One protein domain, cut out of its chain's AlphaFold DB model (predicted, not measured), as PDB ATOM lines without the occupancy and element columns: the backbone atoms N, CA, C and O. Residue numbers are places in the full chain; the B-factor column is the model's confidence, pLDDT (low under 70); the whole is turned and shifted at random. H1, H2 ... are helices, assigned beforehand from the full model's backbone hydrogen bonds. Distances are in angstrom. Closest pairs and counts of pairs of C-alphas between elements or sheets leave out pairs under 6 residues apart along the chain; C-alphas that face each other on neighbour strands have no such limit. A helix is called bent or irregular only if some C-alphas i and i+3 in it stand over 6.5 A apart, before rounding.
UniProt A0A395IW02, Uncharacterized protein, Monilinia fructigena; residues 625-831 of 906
ATOM      1  N   PRO A 625     114.233 109.602 101.390       66.06
ATOM      2  CA  PRO A 625     113.124 109.241 102.268       66.06
ATOM      3  C   PRO A 625     113.579 108.682 103.626       66.06
ATOM      4  O   PRO A 625     112.926 108.977 104.626       66.06
ATOM      5  N   GLU A 626     114.712 107.971 103.715       66.81
ATOM      6  CA  GLU A 626     115.238 107.522 105.015       66.81
ATOM      7  C   GLU A 626     115.684 108.711 105.880       66.81
ATOM      8  O   GLU A 626     115.493 108.707 107.097       66.81
ATOM      9  N   ILE A 627     116.237 109.763 105.264       66.69
ATOM     10  CA  ILE A 627     116.614 110.997 105.967       66.69
ATOM     11  C   ILE A 627     115.363 111.795 106.355       66.69
ATOM     12  O   ILE A 627     115.317 112.326 107.463       66.69
ATOM     13  N   LEU A 628     114.336 111.854 105.500       66.94
ATOM     14  CA  LEU A 628     113.068 112.522 105.813       66.94
ATOM     15  C   LEU A 628     112.360 111.881 107.012       66.94
ATOM     16  O   LEU A 628     112.011 112.602 107.947       66.94
ATOM     17  N   ASP A 629     112.199 110.555 107.037       70.38
ATOM     18  CA  ASP A 629     111.576 109.869 108.178       70.38
ATOM     19  C   ASP A 629     112.437 109.966 109.448       70.38
ATOM     20  O   ASP A 629     111.910 110.182 110.540       70.38
ATOM     21  N   LYS A 630     113.770 109.907 109.329       71.81
ATOM     22  CA  LYS A 630     114.685 110.136 110.461       71.81
ATOM     23  C   LYS A 630     114.546 111.554 111.031       71.81
ATOM     24  O   LYS A 630     114.474 111.715 112.246       71.81
ATOM     25  N   VAL A 631     114.461 112.580 110.178       71.69
ATOM     26  CA  VAL A 631     114.206 113.969 110.601       71.69
ATOM     27  C   VAL A 631     112.825 114.091 111.245       71.69
ATOM     28  O   VAL A 631     112.731 114.664 112.326       71.69
ATOM     29  N   ARG A 632     111.781 113.509 110.642       72.88
ATOM     30  CA  ARG A 632     110.403 113.497 111.158       72.88
ATOM     31  C   ARG A 632     110.320 112.910 112.568       72.88
ATOM     32  O   ARG A 632     109.726 113.523 113.451       72.88
ATOM     33  N   LEU A 633     110.977 111.774 112.798       71.88
ATOM     34  CA  LEU A 633     111.013 111.091 114.094       71.88
ATOM     35  C   LEU A 633     111.921 111.786 115.127       71.88
ATOM     36  O   LEU A 633     111.602 111.783 116.315       71.88
ATOM     37  N   GLU A 634     113.034 112.412 114.722       79.31
ATOM     38  CA  GLU A 634     113.889 113.176 115.650       79.31
ATOM     39  C   GLU A 634     113.349 114.598 115.947       79.31
ATOM     40  O   GLU A 634     113.705 115.182 116.976       79.31
ATOM     41  N   HIS A 635     112.453 115.156 115.118       81.88
ATOM     42  CA  HIS A 635     111.938 116.530 115.252       81.88
ATOM     43  C   HIS A 635     111.240 116.790 116.598       81.88
ATOM     44  O   HIS A 635     111.483 117.821 117.229       81.88
ATOM     45  N   SER A 636     110.456 115.835 117.106       85.00
ATOM     46  CA  SER A 636     109.797 115.957 118.414       85.00
ATOM     47  C   SER A 636     110.792 116.060 119.579       85.00
ATOM     48  O   SER A 636     110.580 116.806 120.539       85.00
ATOM     49  N   THR A 637     111.928 115.366 119.475       84.56
ATOM     50  CA  THR A 637     113.009 115.412 120.468       84.56
ATOM     51  C   THR A 637     113.745 116.752 120.420       84.56
ATOM     52  O   THR A 637     114.163 117.265 121.462       84.56
ATOM     53  N   LEU A 638     113.854 117.366 119.236       83.69
ATOM     54  CA  LEU A 638     114.367 118.731 119.086       83.69
ATOM     55  C   LEU A 638     113.408 119.765 119.696       83.69
ATOM     56  O   LEU A 638     113.875 120.657 120.404       83.69
ATOM     57  N   ILE A 639     112.090 119.612 119.510       87.31
ATOM     58  CA  ILE A 639     111.076 120.465 120.153       87.31
ATOM     59  C   ILE A 639     111.142 120.329 121.686       87.31
ATOM     60  O   ILE A 639     111.229 121.345 122.374       87.31
ATOM     61  N   ASP A 640     111.209 119.107 122.239       88.44
ATOM     62  CA  ASP A 640     111.374 118.892 123.690       88.44
ATOM     63  C   ASP A 640     112.614 119.603 124.249       88.44
ATOM     64  O   ASP A 640     112.559 120.247 125.299       88.44
ATOM     65  N   MET A 641     113.741 119.484 123.542       85.44
ATOM     66  CA  MET A 641     115.004 120.088 123.952       85.44
ATOM     67  C   MET A 641     114.950 121.618 123.878       85.44
ATOM     68  O   MET A 641     115.405 122.285 124.807       85.44
ATOM     69  N   ALA A 642     114.368 122.176 122.812       85.75
ATOM     70  CA  ALA A 642     114.213 123.617 122.633       85.75
ATOM     71  C   ALA A 642     113.327 124.230 123.727       85.75
ATOM     72  O   ALA A 642     113.725 125.220 124.342       85.75
ATOM     73  N   ILE A 643     112.186 123.599 124.031       88.69
ATOM     74  CA  ILE A 643     111.290 124.013 125.119       88.69
ATOM     75  C   ILE A 643     112.045 124.038 126.447       88.69
ATOM     76  O   ILE A 643     112.103 125.073 127.105       88.69
ATOM     77  N   ARG A 644     112.686 122.927 126.823       89.56
ATOM     78  CA  ARG A 644     113.372 122.798 128.119       89.56
ATOM     79  C   ARG A 644     114.545 123.765 128.258       89.56
ATOM     80  O   ARG A 644     114.729 124.343 129.326       89.56
ATOM     81  N   SER A 645     115.311 123.957 127.184       85.38
ATOM     82  CA  SER A 645     116.424 124.909 127.129       85.38
ATOM     83  C   SER A 645     115.946 126.352 127.317       85.38
ATOM     84  O   SER A 645     116.504 127.090 128.130       85.38
ATOM     85  N   ASN A 646     114.877 126.749 126.620       87.81
ATOM     86  CA  ASN A 646     114.340 128.104 126.711       87.81
ATOM     87  C   ASN A 646     113.631 128.352 128.054       87.81
ATOM     88  O   ASN A 646     113.877 129.387 128.664       87.81
ATOM     89  N   THR A 647     112.870 127.389 128.586       89.94
ATOM     90  CA  THR A 647     112.252 127.488 129.921       89.94
ATOM     91  C   THR A 647     113.297 127.645 131.026       89.94
ATOM     92  O   THR A 647     113.135 128.490 131.905       89.94
ATOM     93  N   GLU A 648     114.397 126.888 130.981       86.44
ATOM     94  CA  GLU A 648     115.469 127.029 131.975       86.44
ATOM     95  C   GLU A 648     116.253 128.339 131.793       86.44
ATOM     96  O   GLU A 648     116.634 128.975 132.775       86.44
ATOM     97  N   ARG A 649     116.411 128.817 130.550       85.38
ATOM     98  CA  ARG A 649     116.938 130.162 130.280       85.38
ATOM     99  C   ARG A 649     116.030 131.252 130.854       85.38
ATOM    100  O   ARG A 649     116.554 132.151 131.499       85.38
ATOM    101  N   ILE A 650     114.710 131.182 130.655       88.44
ATOM    102  CA  ILE A 650     113.749 132.144 131.222       88.44
ATOM    103  C   ILE A 650     113.898 132.173 132.742       88.44
ATOM    104  O   ILE A 650     114.154 133.240 133.284       88.44
ATOM    105  N   ARG A 651     113.858 131.009 133.409       89.88
ATOM    106  CA  ARG A 651     114.046 130.887 134.868       89.88
ATOM    107  C   ARG A 651     115.354 131.505 135.355       89.88
ATOM    108  O   ARG A 651     115.353 132.242 136.337       89.88
ATOM    109  N   TRP A 652     116.470 131.212 134.684       86.38
ATOM    110  CA  TRP A 652     117.770 131.760 135.074       86.38
ATOM    111  C   TRP A 652     117.833 133.279 134.883       86.38
ATOM    112  O   TRP A 652     118.347 133.974 135.753       86.38
ATOM    113  N   VAL A 653     117.296 133.796 133.772       83.75
ATOM    114  CA  VAL A 653     117.297 135.231 133.442       83.75
ATOM    115  C   VAL A 653     116.331 136.017 134.346       83.75
ATOM    116  O   VAL A 653     116.696 137.093 134.816       83.75
ATOM    117  N   SER A 654     115.139 135.488 134.646       87.75
ATOM    118  CA  SER A 654     114.155 136.136 135.529       87.75
ATOM    119  C   SER A 654     114.578 136.131 137.001       87.75
ATOM    120  O   SER A 654     114.172 137.006 137.754       87.75
ATOM    121  N   ALA A 655     115.420 135.177 137.412       87.69
ATOM    122  CA  ALA A 655     116.011 135.119 138.750       87.69
ATOM    123  C   ALA A 655     117.195 136.092 138.962       87.69
ATOM    124  O   ALA A 655     117.887 135.987 139.974       87.69
ATOM    125  N   GLN A 656     117.465 137.009 138.022       84.62
ATOM    126  CA  GLN A 656     118.483 138.054 138.171       84.62
ATOM    127  C   GLN A 656     117.855 139.383 138.614       84.62
ATOM    128  O   GLN A 656     116.808 139.784 138.106       84.62
ATOM    129  N   ASP A 657     118.558 140.137 139.463       84.56
ATOM    130  CA  ASP A 657     118.118 141.443 139.992       84.56
ATOM    131  C   ASP A 657     118.127 142.595 138.954       84.56
ATOM    132  O   ASP A 657     117.917 143.755 139.304       84.56
ATOM    133  N   SER A 658     118.418 142.316 137.678       88.94
ATOM    134  CA  SER A 658     118.545 143.332 136.624       88.94
ATOM    135  C   SER A 658     117.237 143.506 135.840       88.94
ATOM    136  O   SER A 658     116.840 142.570 135.138       88.94
ATOM    137  N   PRO A 659     116.620 144.706 135.822       89.75
ATOM    138  CA  PRO A 659     115.404 144.965 135.043       89.75
ATOM    139  C   PRO A 659     115.568 144.707 133.537       89.75
ATOM    140  O   PRO A 659     114.631 144.288 132.865       89.75
ATOM    141  N   GLN A 660     116.777 144.905 132.996       89.94
ATOM    142  CA  GLN A 660     117.086 144.617 131.589       89.94
ATOM    143  C   GLN A 660     117.034 143.115 131.279       89.94
ATOM    144  O   GLN A 660     116.649 142.720 130.180       89.94
ATOM    145  N   LEU A 661     117.416 142.276 132.247       83.94
ATOM    146  CA  LEU A 661     117.316 140.826 132.124       83.94
ATOM    147  C   LEU A 661     115.871 140.368 132.337       83.94
ATOM    148  O   LEU A 661     115.388 139.562 131.554       83.94
ATOM    149  N   GLN A 662     115.140 140.947 133.290       87.88
ATOM    150  CA  GLN A 662     113.722 140.634 133.508       87.88
ATOM    151  C   GLN A 662     112.874 140.907 132.245       87.88
ATOM    152  O   GLN A 662     112.218 139.988 131.758       87.88
ATOM    153  N   MET A 663     113.025 142.073 131.602       90.19
ATOM    154  CA  MET A 663     112.403 142.346 130.291       90.19
ATOM    155  C   MET A 663     112.869 141.377 129.184       90.19
ATOM    156  O   MET A 663     112.097 141.016 128.296       90.19
ATOM    157  N   GLN A 664     114.127 140.910 129.217       88.38
ATOM    158  CA  GLN A 664     114.593 139.875 128.286       88.38
ATOM    159  C   GLN A 664     113.920 138.515 128.554       88.38
ATOM    160  O   GLN A 664     113.636 137.796 127.598       88.38
ATOM    161  N   ALA A 665     113.650 138.150 129.811       89.00
ATOM    162  CA  ALA A 665     112.939 136.917 130.149       89.00
ATOM    163  C   ALA A 665     111.496 136.944 129.620       89.00
ATOM    164  O   ALA A 665     111.086 135.992 128.958       89.00
ATOM    165  N   GLU A 666     110.776 138.053 129.806       91.56
ATOM    166  CA  GLU A 666     109.426 138.280 129.263       91.56
ATOM    167  C   GLU A 666     109.403 138.221 127.722       91.56
ATOM    168  O   GLU A 666     108.539 137.576 127.116       91.56
ATOM    169  N   GLY A 667     110.400 138.828 127.068       91.12
ATOM    170  CA  GLY A 667     110.572 138.764 125.614       91.12
ATOM    171  C   GLY A 667     110.875 137.352 125.092       91.12
ATOM    172  O   GLY A 667     110.383 136.965 124.035       91.12
ATOM    173  N   ILE A 668     111.638 136.541 125.834       87.44
ATOM    174  CA  ILE A 668     111.877 135.132 125.478       87.44
ATOM    175  C   ILE A 668     110.620 134.289 125.743       87.44
ATOM    176  O   ILE A 668     110.294 133.427 124.930       87.44
ATOM    177  N   GLN A 669     109.895 134.541 126.834       92.31
ATOM    178  CA  GLN A 669     108.688 133.805 127.213       92.31
ATOM    179  C   GLN A 669     107.545 134.005 126.211       92.31
ATOM    180  O   GLN A 669     106.959 133.026 125.752       92.31
ATOM    181  N   SER A 670     107.265 135.250 125.820       92.06
ATOM    182  CA  SER A 670     106.240 135.572 124.815       92.06
ATOM    183  C   SER A 670     106.542 134.932 123.452       92.06
ATOM    184  O   SER A 670     105.668 134.294 122.863       92.06
ATOM    185  N   LEU A 671     107.795 135.000 122.988       90.88
ATOM    186  CA  LEU A 671     108.236 134.301 121.776       90.88
ATOM    187  C   LEU A 671     108.178 132.771 121.916       90.88
ATOM    188  O   LEU A 671     107.822 132.088 120.955       90.88
ATOM    189  N   GLN A 672     108.500 132.220 123.093       91.38
ATOM    190  CA  GLN A 672     108.447 130.779 123.339       91.38
ATOM    191  C   GLN A 672     107.016 130.237 123.242       91.38
ATOM    192  O   GLN A 672     106.842 129.206 122.599       91.38
ATOM    193  N   VAL A 673     106.011 130.921 123.801       90.94
ATOM    194  CA  VAL A 673     104.599 130.490 123.720       90.94
ATOM    195  C   VAL A 673     104.131 130.401 122.263       90.94
ATOM    196  O   VAL A 673     103.606 129.371 121.840       90.94
ATOM    197  N   ILE A 674     104.398 131.439 121.460       91.56
ATOM    198  CA  ILE A 674     104.025 131.482 120.034       91.56
ATOM    199  C   ILE A 674     104.745 130.375 119.246       91.56
ATOM    200  O   ILE A 674     104.138 129.688 118.418       91.56
ATOM    201  N   ALA A 675     106.040 130.173 119.511       89.62
ATOM    202  CA  ALA A 675     106.829 129.135 118.857       89.62
ATOM    203  C   ALA A 675     106.361 127.720 119.243       89.62
ATOM    204  O   ALA A 675     106.237 126.867 118.368       89.62
ATOM    205  N   GLN A 676     106.073 127.474 120.524       92.19
ATOM    206  CA  GLN A 676     105.556 126.202 121.033       92.19
ATOM    207  C   GLN A 676     104.256 125.801 120.342       92.19
ATOM    208  O   GLN A 676     104.185 124.713 119.771       92.19
ATOM    209  N   ASP A 677     103.264 126.693 120.355       91.19
ATOM    210  CA  ASP A 677     101.961 126.449 119.742       91.19
ATOM    211  C   ASP A 677     102.098 126.147 118.243       91.19
ATOM    212  O   ASP A 677     101.613 125.123 117.757       91.19
ATOM    213  N   THR A 678     102.867 126.978 117.530       91.69
ATOM    214  CA  THR A 678     103.114 126.813 116.091       91.69
ATOM    215  C   THR A 678     103.805 125.484 115.776       91.69
ATOM    216  O   THR A 678     103.362 124.759 114.889       91.69
ATOM    217  N   GLN A 679     104.900 125.139 116.467       91.00
ATOM    218  CA  GLN A 679     105.664 123.922 116.153       91.00
ATOM    219  C   GLN A 679     104.898 122.641 116.510       91.00
ATOM    220  O   GLN A 679     104.981 121.668 115.766       91.00
ATOM    221  N   LEU A 680     104.127 122.627 117.601       92.75
ATOM    222  CA  LEU A 680     103.346 121.452 118.000       92.75
ATOM    223  C   LEU A 680     102.107 121.245 117.116       92.75
ATOM    224  O   LEU A 680     101.830 120.108 116.739       92.75
ATOM    225  N   LYS A 681     101.419 122.318 116.699       91.50
ATOM    226  CA  LYS A 681     100.360 122.227 115.677       91.50
ATOM    227  C   LYS A 681     100.898 121.660 114.366       91.50
ATOM    228  O   LYS A 681     100.306 120.733 113.824       91.50
ATOM    229  N   ARG A 682     102.060 122.137 113.902       89.62
ATOM    230  CA  ARG A 682     102.730 121.588 112.710       89.62
ATOM    231  C   ARG A 682     103.151 120.133 112.877       89.62
ATOM    232  O   ARG A 682     102.962 119.350 111.955       89.62
ATOM    233  N   LEU A 683     103.684 119.745 114.035       89.19
ATOM    234  CA  LEU A 683     104.042 118.350 114.310       89.19
ATOM    235  C   LEU A 683     102.826 117.414 114.162       89.19
ATOM    236  O   LEU A 683     102.972 116.307 113.652       89.19
ATOM    237  N   ALA A 684     101.626 117.879 114.524       88.56
ATOM    238  CA  ALA A 684     100.385 117.149 114.285       88.56
ATOM    239  C   ALA A 684      99.939 117.155 112.807       88.56
ATOM    240  O   ALA A 684      99.633 116.091 112.275       88.56
ATOM    241  N   SER A 685      99.894 118.322 112.148       86.62
ATOM    242  CA  SER A 685      99.235 118.487 110.838       86.62
ATOM    243  C   SER A 685     100.148 118.446 109.605       86.62
ATOM    244  O   SER A 685      99.725 117.953 108.565       86.62
ATOM    245  N   GLU A 686     101.382 118.949 109.692       84.88
ATOM    246  CA  GLU A 686     102.363 118.964 108.590       84.88
ATOM    247  C   GLU A 686     103.266 117.716 108.600       84.88
ATOM    248  O   GLU A 686     103.744 117.298 107.548       84.88
ATOM    249  N   TRP A 687     103.504 117.116 109.776       82.19
ATOM    250  CA  TRP A 687     104.377 115.940 109.949       82.19
ATOM    251  C   TRP A 687     103.626 114.633 110.272       82.19
ATOM    252  O   TRP A 687     104.262 113.583 110.383       82.19
ATOM    253  N   GLU A 688     102.297 114.678 110.405       84.75
ATOM    254  CA  GLU A 688     101.430 113.520 110.702       84.75
ATOM    255  C   GLU A 688     101.763 112.796 112.031       84.75
ATOM    256  O   GLU A 688     101.629 111.576 112.139       84.75
ATOM    257  N   LEU A 689     102.200 113.529 113.066       87.44
ATOM    258  CA  LEU A 689     102.550 112.985 114.390       87.44
ATOM    259  C   LEU A 689     101.697 113.581 115.541       87.44
ATOM    260  O   LEU A 689     102.255 114.122 116.504       87.44
ATOM    261  N   PRO A 690     100.348 113.484 115.503       88.62
ATOM    262  CA  PRO A 690      99.473 114.091 116.514       88.62
ATOM    263  C   PRO A 690      99.650 113.476 117.913       88.62
ATOM    264  O   PRO A 690      99.693 114.215 118.896       88.62
ATOM    265  N   ASP A 691      99.863 112.159 118.007       89.00
ATOM    266  CA  ASP A 691     100.183 111.447 119.257       89.00
ATOM    267  C   ASP A 691     101.377 112.074 119.995       89.00
ATOM    268  O   ASP A 691     101.339 112.315 121.203       89.00
ATOM    269  N   GLU A 692     102.445 112.365 119.256       89.12
ATOM    270  CA  GLU A 692     103.695 112.893 119.799       89.12
ATOM    271  C   GLU A 692     103.592 114.400 120.092       89.12
ATOM    272  O   GLU A 692     104.145 114.875 121.088       89.12
ATOM    273  N   ALA A 693     102.819 115.144 119.292       91.62
ATOM    274  CA  ALA A 693     102.459 116.531 119.575       91.62
ATOM    275  C   ALA A 693     101.645 116.658 120.875       91.62
ATOM    276  O   ALA A 693     102.004 117.462 121.740       91.62
ATOM    277  N   MET A 694     100.626 115.814 121.077       92.56
ATOM    278  CA  MET A 694      99.881 115.742 122.339       92.56
ATOM    279  C   MET A 694     100.778 115.317 123.501       92.56
ATOM    280  O   MET A 694     100.746 115.947 124.555       92.56
ATOM    281  N   ARG A 695     101.644 114.310 123.322       92.81
ATOM    282  CA  ARG A 695     102.580 113.861 124.368       92.81
ATOM    283  C   ARG A 695     103.582 114.951 124.774       92.81
ATOM    284  O   ARG A 695     104.056 114.952 125.911       92.81
ATOM    285  N   LEU A 696     103.949 115.862 123.872       92.50
ATOM    286  CA  LEU A 696     104.768 117.035 124.196       92.50
ATOM    287  C   LEU A 696     103.953 118.152 124.858       92.50
ATOM    288  O   LEU A 696     104.437 118.737 125.825       92.50
ATOM    289  N   ALA A 697     102.735 118.422 124.389       93.94
ATOM    290  CA  ALA A 697     101.866 119.436 124.978       93.94
ATOM    291  C   ALA A 697     101.406 119.049 126.400       93.94
ATOM    292  O   ALA A 697     101.448 119.893 127.290       93.94
ATOM    293  N   GLU A 698     101.085 117.773 126.654       93.38
ATOM    294  CA  GLU A 698     100.826 117.225 127.997       93.38
ATOM    295  C   GLU A 698     102.062 117.365 128.902       93.38
ATOM    296  O   GLU A 698     101.956 117.848 130.025       93.38
ATOM    297  N   LYS A 699     103.254 116.996 128.406       93.06
ATOM    298  CA  LYS A 699     104.512 117.028 129.176       93.06
ATOM    299  C   LYS A 699     104.932 118.433 129.628       93.06
ATOM    300  O   LYS A 699     105.625 118.552 130.637       93.06
ATOM    301  N   HIS A 700     104.581 119.461 128.859       92.88
ATOM    302  CA  HIS A 700     104.946 120.859 129.121       92.88
ATOM    303  C   HIS A 700     103.743 121.730 129.517       92.88
ATOM    304  O   HIS A 700     103.870 122.950 129.535       92.88
ATOM    305  N   GLU A 701     102.595 121.109 129.817       92.94
ATOM    306  CA  GLU A 701     101.349 121.754 130.272       92.94
ATOM    307  C   GLU A 701     100.828 122.855 129.316       92.94
ATOM    308  O   GLU A 701     100.240 123.858 129.720       92.94
ATOM    309  N   ILE A 702     101.011 122.658 128.005       93.94
ATOM    310  CA  ILE A 702     100.649 123.614 126.942       93.94
ATOM    311  C   ILE A 702      99.188 123.375 126.518       93.94
ATOM    312  O   ILE A 702      98.895 122.910 125.414       93.94
ATOM    313  N   LEU A 703      98.256 123.632 127.440       93.50
ATOM    314  CA  LEU A 703      96.881 123.118 127.363       93.50
ATOM    315  C   LEU A 703      96.060 123.654 126.175       93.50
ATOM    316  O   LEU A 703      95.324 122.881 125.567       93.50
ATOM    317  N   GLN A 704      96.215 124.925 125.782       92.00
ATOM    318  CA  GLN A 704      95.534 125.492 124.599       92.00
ATOM    319  C   GLN A 704      95.951 124.782 123.299       92.00
ATOM    320  O   GLN A 704      95.114 124.446 122.458       92.00
ATOM    321  N   THR A 705      97.244 124.489 123.149       93.69
ATOM    322  CA  THR A 705      97.765 123.729 122.007       93.69
ATOM    323  C   THR A 705      97.346 122.260 122.078       93.69
ATOM    324  O   THR A 705      96.978 121.692 121.053       93.69
ATOM    325  N   LEU A 706      97.334 121.657 123.275       94.38
ATOM    326  CA  LEU A 706      96.849 120.288 123.493       94.38
ATOM    327  C   LEU A 706      95.380 120.139 123.066       94.38
ATOM    328  O   LEU A 706      95.064 119.211 122.326       94.38
ATOM    329  N   ALA A 707      94.510 121.076 123.459       91.56
ATOM    330  CA  ALA A 707      93.108 121.109 123.038       91.56
ATOM    331  C   ALA A 707      92.986 121.250 121.516       91.56
ATOM    332  O   ALA A 707      92.286 120.467 120.876       91.56
ATOM    333  N   SER A 708      93.738 122.177 120.916       91.50
ATOM    334  CA  SER A 708      93.713 122.392 119.468       91.50
ATOM    335  C   SER A 708      94.222 121.205 118.645       91.50
ATOM    336  O   SER A 708      93.742 121.021 117.528       91.50
ATOM    337  N   VAL A 709      95.186 120.425 119.145       91.81
ATOM    338  CA  VAL A 709      95.680 119.216 118.464       91.81
ATOM    339  C   VAL A 709      94.708 118.049 118.650       91.81
ATOM    340  O   VAL A 709      94.402 117.361 117.679       91.81
ATOM    341  N   LEU A 710      94.177 117.859 119.863       90.50
ATOM    342  CA  LEU A 710      93.196 116.814 120.158       90.50
ATOM    343  C   LEU A 710      91.931 116.981 119.301       90.50
ATOM    344  O   LEU A 710      91.507 116.032 118.645       90.50
ATOM    345  N   MET A 711      91.374 118.193 119.240       87.94
ATOM    346  CA  MET A 711      90.180 118.487 118.440       87.94
ATOM    347  C   MET A 711      90.441 118.383 116.928       87.94
ATOM    348  O   MET A 711      89.589 117.881 116.198       87.94
ATOM    349  N   PHE A 712      91.634 118.764 116.453       87.12
ATOM    350  CA  PHE A 712      92.048 118.535 115.062       87.12
ATOM    351  C   PHE A 712      92.070 117.041 114.703       87.12
ATOM    352  O   PHE A 712      91.583 116.660 113.637       87.12
ATOM    353  N   GLU A 713      92.584 116.183 115.589       86.81
ATOM    354  CA  GLU A 713      92.577 114.736 115.364       86.81
ATOM    355  C   GLU A 713      91.154 114.158 115.416       86.81
ATOM    356  O   GLU A 713      90.777 113.381 114.538       86.81
ATOM    357  N   MET A 714      90.332 114.576 116.386       83.56
ATOM    358  CA  MET A 714      88.934 114.134 116.510       83.56
ATOM    359  C   MET A 714      88.091 114.512 115.283       83.56
ATOM    360  O   MET A 714      87.328 113.681 114.797       83.56
ATOM    361  N   ASN A 715      88.286 115.714 114.730       80.44
ATOM    362  CA  ASN A 715      87.604 116.167 113.513       80.44
ATOM    363  C   ASN A 715      88.162 115.522 112.223       80.44
ATOM    364  O   ASN A 715      87.488 115.536 111.193       80.44
ATOM    365  N   SER A 716      89.359 114.926 112.270       77.75
ATOM    366  CA  SER A 716      89.985 114.225 111.134       77.75
ATOM    367  C   SER A 716      89.692 112.713 111.108       77.75
ATOM    368  O   SER A 716      89.623 112.115 110.033       77.75
ATOM    369  N   ASN A 717      89.510 112.071 112.270       68.06
ATOM    370  CA  ASN A 717      89.377 110.614 112.391       68.06
ATOM    371  C   ASN A 717      87.917 110.120 112.349       68.06
ATOM    372  O   ASN A 717      87.226 110.033 113.359       68.06
ATOM    373  N   ILE A 718      87.486 109.655 111.172       58.31
ATOM    374  CA  ILE A 718      86.141 109.088 110.919       58.31
ATOM    375  C   ILE A 718      85.965 107.666 111.533       58.31
ATOM    376  O   ILE A 718      84.876 107.089 111.530       58.31
ATOM    377  N   SER A 719      87.027 107.070 112.090       61.94
ATOM    378  CA  SER A 719      87.022 105.715 112.668       61.94
ATOM    379  C   SER A 719      86.451 105.669 114.093       61.94
ATOM    380  O   SER A 719      87.056 106.158 115.048       61.94
ATOM    381  N   GLY A 720      85.324 104.967 114.268       59.59
ATOM    382  CA  GLY A 720      84.657 104.781 115.568       59.59
ATOM    383  C   GLY A 720      85.433 103.968 116.622       59.59
ATOM    384  O   GLY A 720      84.977 103.854 117.756       59.59
ATOM    385  N   SER A 721      86.588 103.392 116.269       61.06
ATOM    386  CA  SER A 721      87.511 102.755 117.226       61.06
ATOM    387  C   SER A 721      88.462 103.772 117.867       61.06
ATOM    388  O   SER A 721      88.907 103.600 119.002       61.06
ATOM    389  N   ASP A 722      88.769 104.844 117.139       67.69
ATOM    390  CA  ASP A 722      89.806 105.812 117.484       67.69
ATOM    391  C   ASP A 722      89.206 107.040 118.173       67.69
ATOM    392  O   ASP A 722      89.753 107.498 119.174       67.69
ATOM    393  N   SER A 723      87.998 107.459 117.771       72.75
ATOM    394  CA  SER A 723      87.212 108.459 118.509       72.75
ATOM    395  C   SER A 723      87.006 108.076 119.979       72.75
ATOM    396  O   SER A 723      87.133 108.925 120.859       72.75
ATOM    397  N   LYS A 724      86.799 106.784 120.286       79.94
ATOM    398  CA  LYS A 724      86.733 106.322 121.680       79.94
ATOM    399  C   LYS A 724      88.046 106.567 122.436       79.94
ATOM    400  O   LYS A 724      87.998 107.055 123.559       79.94
ATOM    401  N   LYS A 725      89.206 106.274 121.838       84.06
ATOM    402  CA  LYS A 725      90.518 106.502 122.479       84.06
ATOM    403  C   LYS A 725      90.757 107.987 122.756       84.06
ATOM    404  O   LYS A 725      91.375 108.326 123.761       84.06
ATOM    405  N   LEU A 726      90.287 108.859 121.864       82.94
ATOM    406  CA  LEU A 726      90.403 110.312 122.004       82.94
ATOM    407  C   LEU A 726      89.465 110.839 123.105       82.94
ATOM    408  O   LEU A 726      89.903 111.645 123.922       82.94
ATOM    409  N   ASN A 727      88.250 110.292 123.232       83.12
ATOM    410  CA  ASN A 727      87.367 110.554 124.376       83.12
ATOM    411  C   ASN A 727      87.988 110.067 125.702       83.12
ATOM    412  O   ASN A 727      88.072 110.840 126.655       83.12
ATOM    413  N   ASP A 728      88.502 108.829 125.747       85.69
ATOM    414  CA  ASP A 728      89.182 108.260 126.925       85.69
ATOM    415  C   ASP A 728      90.403 109.128 127.344       85.69
ATOM    416  O   ASP A 728      90.713 109.263 128.532       85.69
ATOM    417  N   ARG A 729      91.094 109.767 126.381       88.12
ATOM    418  CA  ARG A 729      92.153 110.768 126.635       88.12
ATOM    419  C   ARG A 729      91.606 112.101 127.141       88.12
ATOM    420  O   ARG A 729      92.210 112.673 128.044       88.12
ATOM    421  N   MET A 730      90.490 112.591 126.602       86.19
ATOM    422  CA  MET A 730      89.885 113.846 127.048       86.19
ATOM    423  C   MET A 730      89.416 113.758 128.506       86.19
ATOM    424  O   MET A 730      89.738 114.646 129.297       86.19
ATOM    425  N   ASP A 731      88.759 112.661 128.900       85.94
ATOM    426  CA  ASP A 731      88.396 112.407 130.302       85.94
ATOM    427  C   ASP A 731      89.639 112.311 131.207       85.94
ATOM    428  O   ASP A 731      89.646 112.854 132.315       85.94
ATOM    429  N   LYS A 732      90.739 111.709 130.725       89.31
ATOM    430  CA  LYS A 732      92.036 111.733 131.428       89.31
ATOM    431  C   LYS A 732      92.587 113.158 131.588       89.31
ATOM    432  O   LYS A 732      93.170 113.450 132.629       89.31
ATOM    433  N   TYR A 733      92.420 114.052 130.613       91.25
ATOM    434  CA  TYR A 733      92.864 115.446 130.741       91.25
ATOM    435  C   TYR A 733      91.997 116.254 131.720       91.25
ATOM    436  O   TYR A 733      92.555 116.991 132.532       91.25
ATOM    437  N   PHE A 734      90.677 116.032 131.757       89.56
ATOM    438  CA  PHE A 734      89.822 116.559 132.832       89.56
ATOM    439  C   PHE A 734      90.255 116.044 134.214       89.56
ATOM    440  O   PHE A 734      90.351 116.834 135.151       89.56
ATOM    441  N   ALA A 735      90.589 114.756 134.347       88.75
ATOM    442  CA  ALA A 735      91.055 114.178 135.611       88.75
ATOM    443  C   ALA A 735      92.452 114.673 136.049       88.75
ATOM    444  O   ALA A 735      92.694 114.828 137.245       88.75
ATOM    445  N   ASN A 736      93.365 114.921 135.103       89.88
ATOM    446  CA  ASN A 736      94.739 115.356 135.388       89.88
ATOM    447  C   ASN A 736      94.861 116.866 135.657       89.88
ATOM    448  O   ASN A 736      95.655 117.267 136.505       89.88
ATOM    449  N   PHE A 737      94.128 117.697 134.910       91.31
ATOM    450  CA  PHE A 737      94.326 119.152 134.866       91.31
ATOM    451  C   PHE A 737      93.085 119.958 135.295       91.31
ATOM    452  O   PHE A 737      93.206 121.119 135.687       91.31
ATOM    453  N   GLY A 738      91.888 119.364 135.253       90.00
ATOM    454  CA  GLY A 738      90.650 119.994 135.714       90.00
ATOM    455  C   GLY A 738      90.343 121.326 135.022       90.00
ATOM    456  O   GLY A 738      90.227 121.399 133.800       90.00
ATOM    457  N   ALA A 739      90.200 122.391 135.815       89.19
ATOM    458  CA  ALA A 739      89.700 123.686 135.352       89.19
ATOM    459  C   ALA A 739      90.616 124.397 134.334       89.19
ATOM    460  O   ALA A 739      90.119 125.132 133.483       89.19
ATOM    461  N   SER A 740      91.936 124.178 134.370       90.81
ATOM    462  CA  SER A 740      92.853 124.777 133.387       90.81
ATOM    463  C   SER A 740      92.731 124.117 132.009       90.81
ATOM    464  O   SER A 740      92.787 124.803 130.988       90.81
ATOM    465  N   TRP A 741      92.478 122.804 131.972       92.94
ATOM    466  CA  TRP A 741      92.142 122.079 130.744       92.94
ATOM    467  C   TRP A 741      90.758 122.459 130.223       92.94
ATOM    468  O   TRP A 741      90.612 122.738 129.036       92.94
ATOM    469  N   ALA A 742      89.765 122.540 131.112       90.38
ATOM    470  CA  ALA A 742      88.418 122.975 130.763       90.38
ATOM    471  C   ALA A 742      88.425 124.357 130.085       90.38
ATOM    472  O   ALA A 742      87.882 124.506 128.995       90.38
ATOM    473  N   THR A 743      89.126 125.333 130.673       91.38
ATOM    474  CA  THR A 743      89.331 126.667 130.086       91.38
ATOM    475  C   THR A 743      89.935 126.592 128.684       91.38
ATOM    476  O   THR A 743      89.380 127.174 127.756       91.38
ATOM    477  N   ALA A 744      91.019 125.832 128.497       91.88
ATOM    478  CA  ALA A 744      91.669 125.682 127.194       91.88
ATOM    479  C   ALA A 744      90.762 125.033 126.125       91.88
ATOM    480  O   ALA A 744      90.794 125.429 124.959       91.88
ATOM    481  N   LEU A 745      89.944 124.053 126.517       90.50
ATOM    482  CA  LEU A 745      89.015 123.355 125.627       90.50
ATOM    483  C   LEU A 745      87.794 124.219 125.264       90.50
ATOM    484  O   LEU A 745      87.385 124.257 124.104       90.50
ATOM    485  N   TYR A 746      87.223 124.956 126.217       89.12
ATOM    486  CA  TYR A 746      86.088 125.843 125.947       89.12
ATOM    487  C   TYR A 746      86.509 127.106 125.175       89.12
ATOM    488  O   TYR A 746      85.781 127.540 124.284       89.12
ATOM    489  N   GLU A 747      87.717 127.633 125.400       89.94
ATOM    490  CA  GLU A 747      88.321 128.662 124.534       89.94
ATOM    491  C   GLU A 747      88.511 128.168 123.089       89.94
ATOM    492  O   GLU A 747      88.271 128.928 122.144       89.94
ATOM    493  N   TYR A 748      88.877 126.895 122.890       89.75
ATOM    494  CA  TYR A 748      88.923 126.289 121.557       89.75
ATOM    495  C   TYR A 748      87.533 126.278 120.898       89.75
ATOM    496  O   TYR A 748      87.376 126.852 119.819       89.75
ATOM    497  N   TYR A 749      86.511 125.715 121.555       86.12
ATOM    498  CA  TYR A 749      85.154 125.659 120.991       86.12
ATOM    499  C   TYR A 749      84.582 127.053 120.676       86.12
ATOM    500  O   TYR A 749      83.963 127.245 119.630       86.12
ATOM    501  N   ILE A 750      84.817 128.045 121.545       85.25
ATOM    502  CA  ILE A 750      84.372 129.431 121.327       85.25
ATOM    503  C   ILE A 750      85.090 130.061 120.124       85.25
ATOM    504  O   ILE A 750      84.436 130.668 119.277       85.25
ATOM    505  N   SER A 751      86.412 129.893 120.006       85.75
ATOM    506  CA  SER A 751      87.195 130.472 118.899       85.75
ATOM    507  C   SER A 751      86.919 129.830 117.534       85.75
ATOM    508  O   SER A 751      87.083 130.498 116.515       85.75
ATOM    509  N   HIS A 752      86.444 128.581 117.502       82.88
ATOM    510  CA  HIS A 752      86.066 127.871 116.272       82.88
ATOM    511  C   HIS A 752      84.558 127.953 115.959       82.88
ATOM    512  O   HIS A 752      84.108 127.445 114.935       82.88
ATOM    513  N   GLY A 753      83.764 128.618 116.811       80.38
ATOM    514  CA  GLY A 753      82.315 128.777 116.633       80.38
ATOM    515  C   GLY A 753      81.487 127.528 116.964       80.38
ATOM    516  O   GLY A 753      80.270 127.525 116.783       80.38
ATOM    517  N   GLU A 754      82.110 126.482 117.504       81.06
ATOM    518  CA  GLU A 754      81.517 125.179 117.833       81.06
ATOM    519  C   GLU A 754      80.700 125.210 119.146       81.06
ATOM    520  O   GLU A 754      80.641 124.240 119.903       81.06
ATOM    521  N   LEU A 755      80.007 126.324 119.412       75.38
ATOM    522  CA  LEU A 755      79.204 126.550 120.620       75.38
ATOM    523  C   LEU A 755      78.138 125.468 120.844       75.38
ATOM    524  O   LEU A 755      77.777 125.192 121.985       75.38
ATOM    525  N   GLN A 756      77.650 124.829 119.776       71.50
ATOM    526  CA  GLN A 756      76.712 123.713 119.878       71.50
ATOM    527  C   GLN A 756      77.364 122.433 120.428       71.50
ATOM    528  O   GLN A 756      76.673 121.684 121.111       71.50
ATOM    529  N   GLN A 757      78.652 122.173 120.177       74.00
ATOM    530  CA  GLN A 757      79.355 121.016 120.752       74.00
ATOM    531  C   GLN A 757      79.597 121.256 122.247       74.00
ATOM    532  O   GLN A 757      79.116 120.490 123.080       74.00
ATOM    533  N   MET A 758      80.164 122.417 122.604       80.06
ATOM    534  CA  MET A 758      80.282 122.873 124.000       80.06
ATOM    535  C   MET A 758      78.933 122.830 124.751       80.06
ATOM    536  O   MET A 758      78.864 122.371 125.888       80.06
ATOM    537  N   LEU A 759      77.858 123.287 124.095       72.88
ATOM    538  CA  LEU A 759      76.454 123.247 124.533       72.88
ATOM    539  C   LEU A 759      75.845 121.848 124.772       72.88
ATOM    540  O   LEU A 759      74.826 121.731 125.460       72.88
ATOM    541  N   ASN A 760      76.394 120.784 124.176       71.50
ATOM    542  CA  ASN A 760      75.771 119.452 124.164       71.50
ATOM    543  C   ASN A 760      76.621 118.362 124.820       71.50
ATOM    544  O   ASN A 760      76.079 117.581 125.610       71.50
ATOM    545  N   ASP A 761      77.923 118.340 124.567       63.78
ATOM    546  CA  ASP A 761      78.790 117.238 124.966       63.78
ATOM    547  C   ASP A 761      79.143 117.246 126.469       63.78
ATOM    548  O   ASP A 761      78.752 118.131 127.240       63.78
ATOM    549  N   TYR A 762      79.830 116.184 126.902       61.75
ATOM    550  CA  TYR A 762      80.408 115.999 128.242       61.75
ATOM    551  C   TYR A 762      79.468 116.291 129.425       61.75
ATOM    552  O   TYR A 762      79.848 116.937 130.401       61.75
ATOM    553  N   GLN A 763      78.253 115.726 129.391       59.34
ATOM    554  CA  GLN A 763      77.260 115.814 130.479       59.34
ATOM    555  C   GLN A 763      77.825 115.448 131.870       59.34
ATOM    556  O   GLN A 763      77.423 116.042 132.867       59.34
ATOM    557  N   ASN A 764      78.797 114.530 131.940       62.50
ATOM    558  CA  ASN A 764      79.456 114.122 133.189       62.50
ATOM    559  C   ASN A 764      80.438 115.170 133.757       62.50
ATOM    560  O   ASN A 764      80.755 115.114 134.941       62.50
ATOM    561  N   GLN A 765      80.921 116.109 132.934       70.94
ATOM    562  CA  GLN A 765      81.915 117.133 133.295       70.94
ATOM    563  C   GLN A 765      81.287 118.536 133.437       70.94
ATOM    564  O   GLN A 765      82.006 119.523 133.584       70.94
ATOM    565  N   GLY A 766      79.950 118.648 133.395       73.88
ATOM    566  CA  GLY A 766      79.223 119.922 133.274       73.88
ATOM    567  C   GLY A 766      79.606 120.999 134.298       73.88
ATOM    568  O   GLY A 766      79.668 122.171 133.940       73.88
ATOM    569  N   ALA A 767      79.977 120.607 135.520       84.00
ATOM    570  CA  ALA A 767      80.446 121.522 136.562       84.00
ATOM    571  C   ALA A 767      81.661 122.377 136.141       84.00
ATOM    572  O   ALA A 767      81.784 123.517 136.587       84.00
ATOM    573  N   PHE A 768      82.537 121.872 135.262       86.81
ATOM    574  CA  PHE A 768      83.653 122.653 134.721       86.81
ATOM    575  C   PHE A 768      83.192 123.727 133.726       86.81
ATOM    576  O   PHE A 768      83.744 124.825 133.732       86.81
ATOM    577  N   LEU A 769      82.170 123.446 132.908       85.56
ATOM    578  CA  LEU A 769      81.572 124.429 131.996       85.56
ATOM    579  C   LEU A 769      80.856 125.535 132.779       85.56
ATOM    580  O   LEU A 769      81.041 126.714 132.493       85.56
ATOM    581  N   THR A 770      80.106 125.156 133.814       87.75
ATOM    582  CA  THR A 770      79.417 126.086 134.720       87.75
ATOM    583  C   THR A 770      80.412 126.972 135.471       87.75
ATOM    584  O   THR A 770      80.226 128.184 135.536       87.75
ATOM    585  N   ALA A 771      81.519 126.407 135.969       88.31
ATOM    586  CA  ALA A 771      82.592 127.187 136.581       88.31
ATOM    587  C   ALA A 771      83.231 128.177 135.588       88.31
ATOM    588  O   ALA A 771      83.339 129.359 135.899       88.31
ATOM    589  N   PHE A 772      83.589 127.725 134.382       89.62
ATOM    590  CA  PHE A 772      84.193 128.561 133.335       89.62
ATOM    591  C   PHE A 772      83.281 129.718 132.888       89.62
ATOM    592  O   PHE A 772      83.737 130.856 132.784       89.62
ATOM    593  N   LEU A 773      81.987 129.459 132.664       86.31
ATOM    594  CA  LEU A 773      81.031 130.489 132.238       86.31
ATOM    595  C   LEU A 773      80.695 131.497 133.352       86.31
ATOM    596  O   LEU A 773      80.368 132.641 133.041       86.31
ATOM    597  N   ARG A 774      80.797 131.104 134.631       88.38
ATOM    598  CA  ARG A 774      80.641 132.008 135.786       88.38
ATOM    599  C   ARG A 774      81.914 132.818 136.086       88.38
ATOM    600  O   ARG A 774      81.798 133.959 136.524       88.38
ATOM    601  N   ASP A 775      83.100 132.260 135.826       88.81
ATOM    602  CA  ASP A 775      84.408 132.923 135.993       88.81
ATOM    603  C   ASP A 775      84.687 133.983 134.908       88.81
ATOM    604  O   ASP A 775      85.277 135.023 135.196       88.81
ATOM    605  N   LYS A 776      84.213 133.752 133.672       86.50
ATOM    606  CA  LYS A 776      84.470 134.607 132.498       86.50
ATOM    607  C   LYS A 776      83.237 135.394 132.028       86.50
ATOM    608  O   LYS A 776      82.545 134.970 131.096       86.50
ATOM    609  N   PRO A 777      82.942 136.572 132.612       82.12
ATOM    610  CA  PRO A 777      81.743 137.347 132.289       82.12
ATOM    611  C   PRO A 777      81.765 137.988 130.886       82.12
ATOM    612  O   PRO A 777      80.739 138.480 130.419       82.12
ATOM    613  N   GLU A 778      82.886 137.964 130.159       83.06
ATOM    614  CA  GLU A 778      82.916 138.206 128.709       83.06
ATOM    615  C   GLU A 778      82.046 137.212 127.917       83.06
ATOM    616  O   GLU A 778      81.489 137.575 126.881       83.06
ATOM    617  N   TYR A 779      81.840 135.996 128.434       83.62
ATOM    618  CA  TYR A 779      80.978 134.977 127.834       83.62
ATOM    619  C   TYR A 779      79.548 134.982 128.394       83.62
ATOM    620  O   TYR A 779      78.782 134.057 128.120       83.62
ATOM    621  N   ALA A 780      79.131 136.033 129.113       81.56
ATOM    622  CA  ALA A 780      77.805 136.113 129.735       81.56
ATOM    623  C   ALA A 780      76.634 135.894 128.756       81.56
ATOM    624  O   ALA A 780      75.644 135.276 129.144       81.56
ATOM    625  N   LYS A 781      76.764 136.302 127.478       80.56
ATOM    626  CA  LYS A 781      75.780 136.037 126.399       80.56
ATOM    627  C   LYS A 781      75.528 134.544 126.127       80.56
ATOM    628  O   LYS A 781      74.478 134.204 125.595       80.56
ATOM    629  N   ILE A 782      76.474 133.675 126.480       81.50
ATOM    630  CA  ILE A 782      76.364 132.210 126.416       81.50
ATOM    631  C   ILE A 782      76.040 131.658 127.815       81.50
ATOM    632  O   ILE A 782      75.198 130.774 127.954       81.50
ATOM    633  N   GLY A 783      76.656 132.234 128.855       81.94
ATOM    634  CA  GLY A 783      76.448 131.886 130.260       81.94
ATOM    635  C   GLY A 783      74.979 131.876 130.675       81.94
ATOM    636  O   GLY A 783      74.497 130.851 131.144       81.94
ATOM    637  N   TRP A 784      74.217 132.947 130.416       83.94
ATOM    638  CA  TRP A 784      72.800 132.983 130.813       83.94
ATOM    639  C   TRP A 784      71.955 131.886 130.143       83.94
ATOM    640  O   TRP A 784      71.001 131.392 130.743       83.94
ATOM    641  N   ILE A 785      72.317 131.467 128.924       82.19
ATOM    642  CA  ILE A 785      71.641 130.378 128.207       82.19
ATOM    643  C   ILE A 785      71.928 129.047 128.908       82.19
ATOM    644  O   ILE A 785      71.003 128.272 129.155       82.19
ATOM    645  N   HIS A 786      73.189 128.792 129.270       83.06
ATOM    646  CA  HIS A 786      73.603 127.609 130.032       83.06
ATOM    647  C   HIS A 786      72.908 127.539 131.401       83.06
ATOM    648  O   HIS A 786      72.307 126.514 131.727       83.06
ATOM    649  N   GLU A 787      72.894 128.643 132.152       84.38
ATOM    650  CA  GLU A 787      72.247 128.721 133.469       84.38
ATOM    651  C   GLU A 787      70.737 128.435 133.405       84.38
ATOM    652  O   GLU A 787      70.211 127.704 134.242       84.38
ATOM    653  N   ILE A 788      70.024 128.932 132.386       79.31
ATOM    654  CA  ILE A 788      68.584 128.662 132.208       79.31
ATOM    655  C   ILE A 788      68.312 127.233 131.715       79.31
ATOM    656  O   ILE A 788      67.333 126.614 132.141       79.31
ATOM    657  N   THR A 789      69.122 126.716 130.786       76.19
ATOM    658  CA  THR A 789      68.815 125.465 130.064       76.19
ATOM    659  C   THR A 789      69.371 124.206 130.726       76.19
ATOM    660  O   THR A 789      68.725 123.158 130.642       76.19
ATOM    661  N   ARG A 790      70.532 124.288 131.393       78.31
ATOM    662  CA  ARG A 790      71.198 123.156 132.059       78.31
ATOM    663  C   ARG A 790      71.037 123.209 133.580       78.31
ATOM    664  O   ARG A 790      70.370 122.333 134.129       78.31
ATOM    665  N   GLU A 791      71.582 124.232 134.238       81.62
ATOM    666  CA  GLU A 791      71.598 124.332 135.712       81.62
ATOM    667  C   GLU A 791      70.221 124.653 136.318       81.62
ATOM    668  O   GLU A 791      69.880 124.168 137.397       81.62
ATOM    669  N   LYS A 792      69.399 125.427 135.596       80.75
ATOM    670  CA  LYS A 792      68.116 126.008 136.044       80.75
ATOM    671  C   LYS A 792      68.282 127.021 137.186       80.75
ATOM    672  O   LYS A 792      67.344 127.276 137.943       80.75
ATOM    673  N   ASP A 793      69.459 127.636 137.278       84.69
ATOM    674  CA  ASP A 793      69.771 128.717 138.212       84.69
ATOM    675  C   ASP A 793      69.276 130.055 137.636       84.69
ATOM    676  O   ASP A 793      70.021 130.876 137.094       84.69
ATOM    677  N   TYR A 794      67.959 130.261 137.705       82.69
ATOM    678  CA  TYR A 794      67.311 131.462 137.171       82.69
ATOM    679  C   TYR A 794      67.748 132.756 137.883       82.69
ATOM    680  O   TYR A 794      67.620 133.840 137.310       82.69
ATOM    681  N   ASP A 795      68.262 132.664 139.114       84.12
ATOM    682  CA  ASP A 795      68.750 133.807 139.886       84.12
ATOM    683  C   ASP A 795      70.180 134.215 139.481       84.12
ATOM    684  O   ASP A 795      70.463 135.419 139.422       84.12
ATOM    685  N   GLU A 796      71.055 133.268 139.130       85.81
ATOM    686  CA  GLU A 796      72.364 133.574 138.538       85.81
ATOM    687  C   GLU A 796      72.238 133.984 137.064       85.81
ATOM    688  O   GLU A 796      72.799 135.009 136.673       85.81
ATOM    689  N   ALA A 797      71.392 133.317 136.269       82.31
ATOM    690  CA  ALA A 797      71.062 133.762 134.909       82.31
ATOM    691  C   ALA A 797      70.570 135.221 134.892       82.31
ATOM    692  O   ALA A 797      71.019 136.043 134.090       82.31
ATOM    693  N   ALA A 798      69.690 135.573 135.835       82.62
ATOM    694  CA  ALA A 798      69.232 136.941 136.026       82.62
ATOM    695  C   ALA A 798      70.337 137.897 136.498       82.62
ATOM    696  O   ALA A 798      70.228 139.094 136.253       82.62
ATOM    697  N   ARG A 799      71.372 137.425 137.205       89.00
ATOM    698  CA  ARG A 799      72.520 138.259 137.599       89.00
ATOM    699  C   ARG A 799      73.371 138.580 136.372       89.00
ATOM    700  O   ARG A 799      73.629 139.752 136.117       89.00
ATOM    701  N   MET A 800      73.719 137.561 135.586       85.88
ATOM    702  CA  MET A 800      74.527 137.697 134.371       85.88
ATOM    703  C   MET A 800      73.845 138.587 133.322       85.88
ATOM    704  O   MET A 800      74.495 139.455 132.749       85.88
ATOM    705  N   LEU A 801      72.532 138.433 133.113       83.44
ATOM    706  CA  LEU A 801      71.751 139.273 132.193       83.44
ATOM    707  C   LEU A 801      71.625 140.733 132.651       83.44
ATOM    708  O   LEU A 801      71.591 141.632 131.813       83.44
ATOM    709  N   LEU A 802      71.565 140.983 133.964       83.31
ATOM    710  CA  LEU A 802      71.569 142.346 134.501       83.31
ATOM    711  C   LEU A 802      72.954 142.993 134.381       83.31
ATOM    712  O   LEU A 802      73.024 144.133 133.948       83.31
ATOM    713  N   GLU A 803      74.044 142.285 134.691       84.75
ATOM    714  CA  GLU A 803      75.418 142.797 134.528       84.75
ATOM    715  C   GLU A 803      75.740 143.093 133.051       84.75
ATOM    716  O   GLU A 803      76.177 144.188 132.697       84.75
ATOM    717  N   LEU A 804      75.452 142.136 132.163       82.81
ATOM    718  CA  LEU A 804      75.609 142.281 130.716       82.81
ATOM    719  C   LEU A 804      74.787 143.468 130.189       82.81
ATOM    720  O   LEU A 804      75.333 144.367 129.546       82.81
ATOM    721  N   GLY A 805      73.492 143.492 130.515       75.62
ATOM    722  CA  GLY A 805      72.562 144.514 130.059       75.62
ATOM    723  C   GLY A 805      72.806 145.896 130.670       75.62
ATOM    724  O   GLY A 805      72.532 146.891 130.014       75.62
ATOM    725  N   LEU A 806      73.335 146.028 131.886       78.00
ATOM    726  CA  LEU A 806      73.657 147.341 132.460       78.00
ATOM    727  C   LEU A 806      74.996 147.863 131.928       78.00
ATOM    728  O   LEU A 806      75.023 148.934 131.313       78.00
ATOM    729  N   ASP A 807      76.063 147.080 132.084       79.00
ATOM    730  CA  ASP A 807      77.439 147.589 132.064       79.00
ATOM    731  C   ASP A 807      78.188 147.323 130.749       79.00
ATOM    732  O   ASP A 807      79.175 148.000 130.450       79.00
ATOM    733  N   ARG A 808      77.750 146.333 129.955       77.31
ATOM    734  CA  ARG A 808      78.506 145.831 128.791       77.31
ATOM    735  C   ARG A 808      77.796 146.060 127.456       77.31
ATOM    736  O   ARG A 808      78.457 146.427 126.485       77.31
ATOM    737  N   GLU A 809      76.479 145.866 127.399       80.88
ATOM    738  CA  GLU A 809      75.711 146.005 126.158       80.88
ATOM    739  C   GLU A 809      75.462 147.476 125.778       80.88
ATOM    740  O   GLU A 809      75.055 148.313 126.598       80.88
ATOM    741  N   ARG A 810      75.720 147.767 124.498       76.50
ATOM    742  CA  ARG A 810      75.659 149.075 123.839       76.50
ATOM    743  C   ARG A 810      74.508 149.174 122.838       76.50
ATOM    744  O   ARG A 810      73.999 150.272 122.644       76.50
ATOM    745  N   ASP A 811      74.100 148.069 122.213       78.75
ATOM    746  CA  ASP A 811      72.894 148.044 121.384       78.75
ATOM    747  C   ASP A 811      71.655 148.174 122.275       78.75
ATOM    748  O   ASP A 811      71.392 147.330 123.127       78.75
ATOM    749  N   VAL A 812      70.867 149.228 122.060       73.56
ATOM    750  CA  VAL A 812      69.676 149.538 122.861       73.56
ATOM    751  C   VAL A 812      68.612 148.442 122.745       73.56
ATOM    752  O   VAL A 812      67.902 148.183 123.722       73.56
ATOM    753  N   TRP A 813      68.510 147.756 121.599       76.06
ATOM    754  CA  TRP A 813      67.564 146.651 121.435       76.06
ATOM    755  C   TRP A 813      67.993 145.430 122.255       76.06
ATOM    756  O   TRP A 813      67.231 144.980 123.113       76.06
ATOM    757  N   SER A 814      69.230 144.958 122.077       71.56
ATOM    758  CA  SER A 814      69.808 143.851 122.848       71.56
ATOM    759  C   SER A 814      69.787 144.155 124.344       71.56
ATOM    760  O   SER A 814      69.314 143.332 125.119       71.56
ATOM    761  N   LYS A 815      70.147 145.379 124.749       78.12
ATOM    762  CA  LYS A 815      70.064 145.874 126.131       78.12
ATOM    763  C   LYS A 815      68.644 145.758 126.697       78.12
ATOM    764  O   LYS A 815      68.451 145.238 127.795       78.12
ATOM    765  N   LYS A 816      67.627 146.196 125.943       76.62
ATOM    766  CA  LYS A 816      66.212 146.088 126.341       76.62
ATOM    767  C   LYS A 816      65.757 144.629 126.434       76.62
ATOM    768  O   LYS A 816      65.029 144.293 127.369       76.62
ATOM    769  N   VAL A 817      66.188 143.766 125.515       75.88
ATOM    770  CA  VAL A 817      65.879 142.325 125.512       75.88
ATOM    771  C   VAL A 817      66.551 141.615 126.689       75.88
ATOM    772  O   VAL A 817      65.858 140.984 127.480       75.88
ATOM    773  N   GLU A 818      67.859 141.771 126.874       80.25
ATOM    774  CA  GLU A 818      68.648 141.128 127.932       80.25
ATOM    775  C   GLU A 818      68.173 141.550 129.327       80.25
ATOM    776  O   GLU A 818      67.910 140.692 130.169       80.25
ATOM    777  N   LEU A 819      67.920 142.845 129.559       79.44
ATOM    778  CA  LEU A 819      67.330 143.318 130.818       79.44
ATOM    779  C   LEU A 819      65.893 142.803 131.028       79.44
ATOM    780  O   LEU A 819      65.481 142.589 132.171       79.44
ATOM    781  N   SER A 820      65.127 142.563 129.960       76.62
ATOM    782  CA  SER A 820      63.780 141.974 130.058       76.62
ATOM    783  C   SER A 820      63.828 140.476 130.372       76.62
ATOM    784  O   SER A 820      63.101 140.021 131.253       76.62
ATOM    785  N   ILE A 821      64.726 139.715 129.739       77.12
ATOM    786  CA  ILE A 821      64.964 138.297 130.058       77.12
ATOM    787  C   ILE A 821      65.554 138.169 131.472       77.12
ATOM    788  O   ILE A 821      65.173 137.262 132.209       77.12
ATOM    789  N   GLY A 822      66.401 139.107 131.910       78.81
ATOM    790  CA  GLY A 822      66.928 139.171 133.276       78.81
ATOM    791  C   GLY A 822      65.832 139.411 134.320       78.81
ATOM    792  O   GLY A 822      65.767 138.695 135.322       78.81
ATOM    793  N   LYS A 823      64.901 140.344 134.055       77.31
ATOM    794  CA  LYS A 823      63.680 140.532 134.863       77.31
ATOM    795  C   LYS A 823      62.829 139.256 134.904       77.31
ATOM    796  O   LYS A 823      62.450 138.824 135.990       77.31
ATOM    797  N   LEU A 824      62.561 138.629 133.754       77.00
ATOM    798  CA  LEU A 824      61.766 137.395 133.665       77.00
ATOM    799  C   LEU A 824      62.424 136.220 134.404       77.00
ATOM    800  O   LEU A 824      61.743 135.507 135.132       77.00
ATOM    801  N   SER A 825      63.743 136.065 134.298       77.50
ATOM    802  CA  SER A 825      64.508 135.028 135.004       77.50
ATOM    803  C   SER A 825      64.453 135.242 136.522       77.50
ATOM    804  O   SER A 825      64.137 134.317 137.268       77.50
ATOM    805  N   ARG A 826      64.594 136.493 136.990       78.94
ATOM    806  CA  ARG A 826      64.431 136.844 138.414       78.94
ATOM    807  C   ARG A 826      63.005 136.594 138.925       78.94
ATOM    808  O   ARG A 826      62.817 136.309 140.105       78.94
ATOM    809  N   LEU A 827      61.991 136.702 138.064       72.69
ATOM    810  CA  LEU A 827      60.596 136.374 138.391       72.69
ATOM    811  C   LEU A 827      60.316 134.861 138.353       72.69
ATOM    812  O   LEU A 827      59.478 134.390 139.122       72.69
ATOM    813  N   ALA A 828      61.029 134.106 137.512       71.56
ATOM    814  CA  ALA A 828      60.956 132.648 137.443       71.56
ATOM    815  C   ALA A 828      61.580 131.986 138.684       71.56
ATOM    816  O   ALA A 828      60.916 131.177 139.331       71.56
ATOM    817  N   GLY A 829      62.795 132.396 139.082       65.12
ATOM    818  CA  GLY A 829      63.467 131.894 140.294       65.12
ATOM    819  C   GLY A 829      62.640 132.096 141.571       65.12
ATOM    820  O   GLY A 829      62.541 131.208 142.416       65.12
ATOM    821  N   ARG A 830      61.908 133.215 141.655       65.94
ATOM    822  CA  ARG A 830      60.998 133.526 142.772       65.94
ATOM    823  C   ARG A 830      59.776 132.604 142.896       65.94
ATOM    824  O   ARG A 830      59.143 132.620 143.947       65.94
ATOM    825  N   ASN A 831      59.418 131.821 141.874       51.03
ATOM    826  CA  ASN A 831      58.105 131.162 141.776       51.03
ATOM    827  C   ASN A 831      58.124 129.621 141.796       51.03
ATOM    828  O   ASN A 831      57.305 128.978 141.143       51.03
TER     829      ASN A 831
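Overview. This is residues 625 to 831 of the 906 residues of an uncharacterized protein of Monilinia fructigena (UniProt A0A395IW02). The helices follow one another in a long row of back-and-forth turns, most of them packing on the helix before and the helix after. At one end the long hairpin of H1b and H2, with H3 and H4 beside its one end, makes an up-and-down bundle; H6 lies in the middle of the row, and H8 to H11 fold back and forth to the other end. The printed part has 207 residues with eleven named helices, H1 to H11 in chain order, and no named strand; its class is all helix. The whole is loose, with a radius of gyration of the C-alphas of 21.6 A, and its outline of 69 by 54 by 30 A is only just flat.

Along the chain. The longest helix by residues is H1, residues 625 to 654, assigned as one helix by its hydrogen bonds but bent: C-alphas 633 and 636 are 6.6 A apart. Its arms are H1a, residues 625 to 633, which begins at C-alpha 625 (113.124, 109.241, 102.268), and H1b, residues 636 to 654, 26.8 A long. H2, residues 659 to 685, is 39.3 A long and begins at C-alpha 659 (115.404, 144.965, 135.043). H3 holds residues 690 to 699, H4 residues 703 to 716, and H5 residues 722 to 737 over 22.4 A. H6 holds residues 739 to 751 and H7 residues 755 to 758. H8, residues 763 to 775, is irregular, with C-alphas 764 and 767 8.2 A apart; H9, residues 777 to 791, is irregular too, with C-alphas 778 and 781 7.8 A apart. H10, residues 794 to 808, is 20.1 A long, and H11, residues 812 to 829, is 25.6 A long and ends at C-alpha 829 (63.467, 131.894, 140.294).

Arrangement. H1b, H2, H3 and H4 form an up-and-down bundle, each running against the one before it. H1b and H2 touch as a hairpin at a shallow tilt of 16 degrees, closest at the C-alphas of Ser 654 and Gln 662, 5.0 A. H1a touches no helix; its line stands at a steep tilt of 39 degrees to that of H1b. H3 and H4 touch as a hairpin, closest at the C-alphas of Ala 697 and Leu 706, 5.3 A. H2 touches H4 with residues 677 to 684 alone, closest at the C-alphas of Asp 677 and Thr 705, 5.5 A. H4 and H5, a hairpin, only just touch, with 3 pairs of C-alphas within 8 A, the closest those of Met 714 and Ser 723, 6.3 A. H4 and H6 touch at a steep tilt of 54 degrees, closest at the C-alphas of Gln 704 and Ala 744, 4.7 A. H5 and H6 touch only at the corner, only just, with 3 pairs of C-alphas within 8 A, the closest those of Phe 734 and Trp 741, 6.3 A. H7 touches H6, with the C-alphas of Tyr 749 and Leu 755 closest at 6.0 A. H6 and H8 touch about perpendicular, at 83 degrees, closest at the C-alphas of Ala 739 and Phe 768, 6.2 A. H8 and H9 touch as a hairpin, closest at the C-alphas of Leu 773 and Gly 783, 5.2 A. H9 and H10 touch as a hairpin, closest at the C-alphas of Trp 784 and Ala 797, 4.5 A. H10 and H11 touch as a hairpin at a shallow tilt of 21 degrees, closest at the C-alphas of Ala 798 and Gly 822, 4.2 A. H2 and H6 are apart. Every O i to N i+4 pair is within hydrogen-bond range in H1a, H1b, H2, H3, H4, H5, H6, H10 and H11, against 6 of 9 in H8 and 7 of 11 in H9; H7 is too short for such a pair.

Size, cuts and confidence. The two C-alphas farthest apart, those of Glu 626 and Asn 831, are 71.9 A apart. The printed part has no cut, and the links between successive helices are tight. The mean pLDDT of the printed part is 83.1; residues 625 to 628, 717 to 722, 761 to 764 and 829 to 831 are under 70.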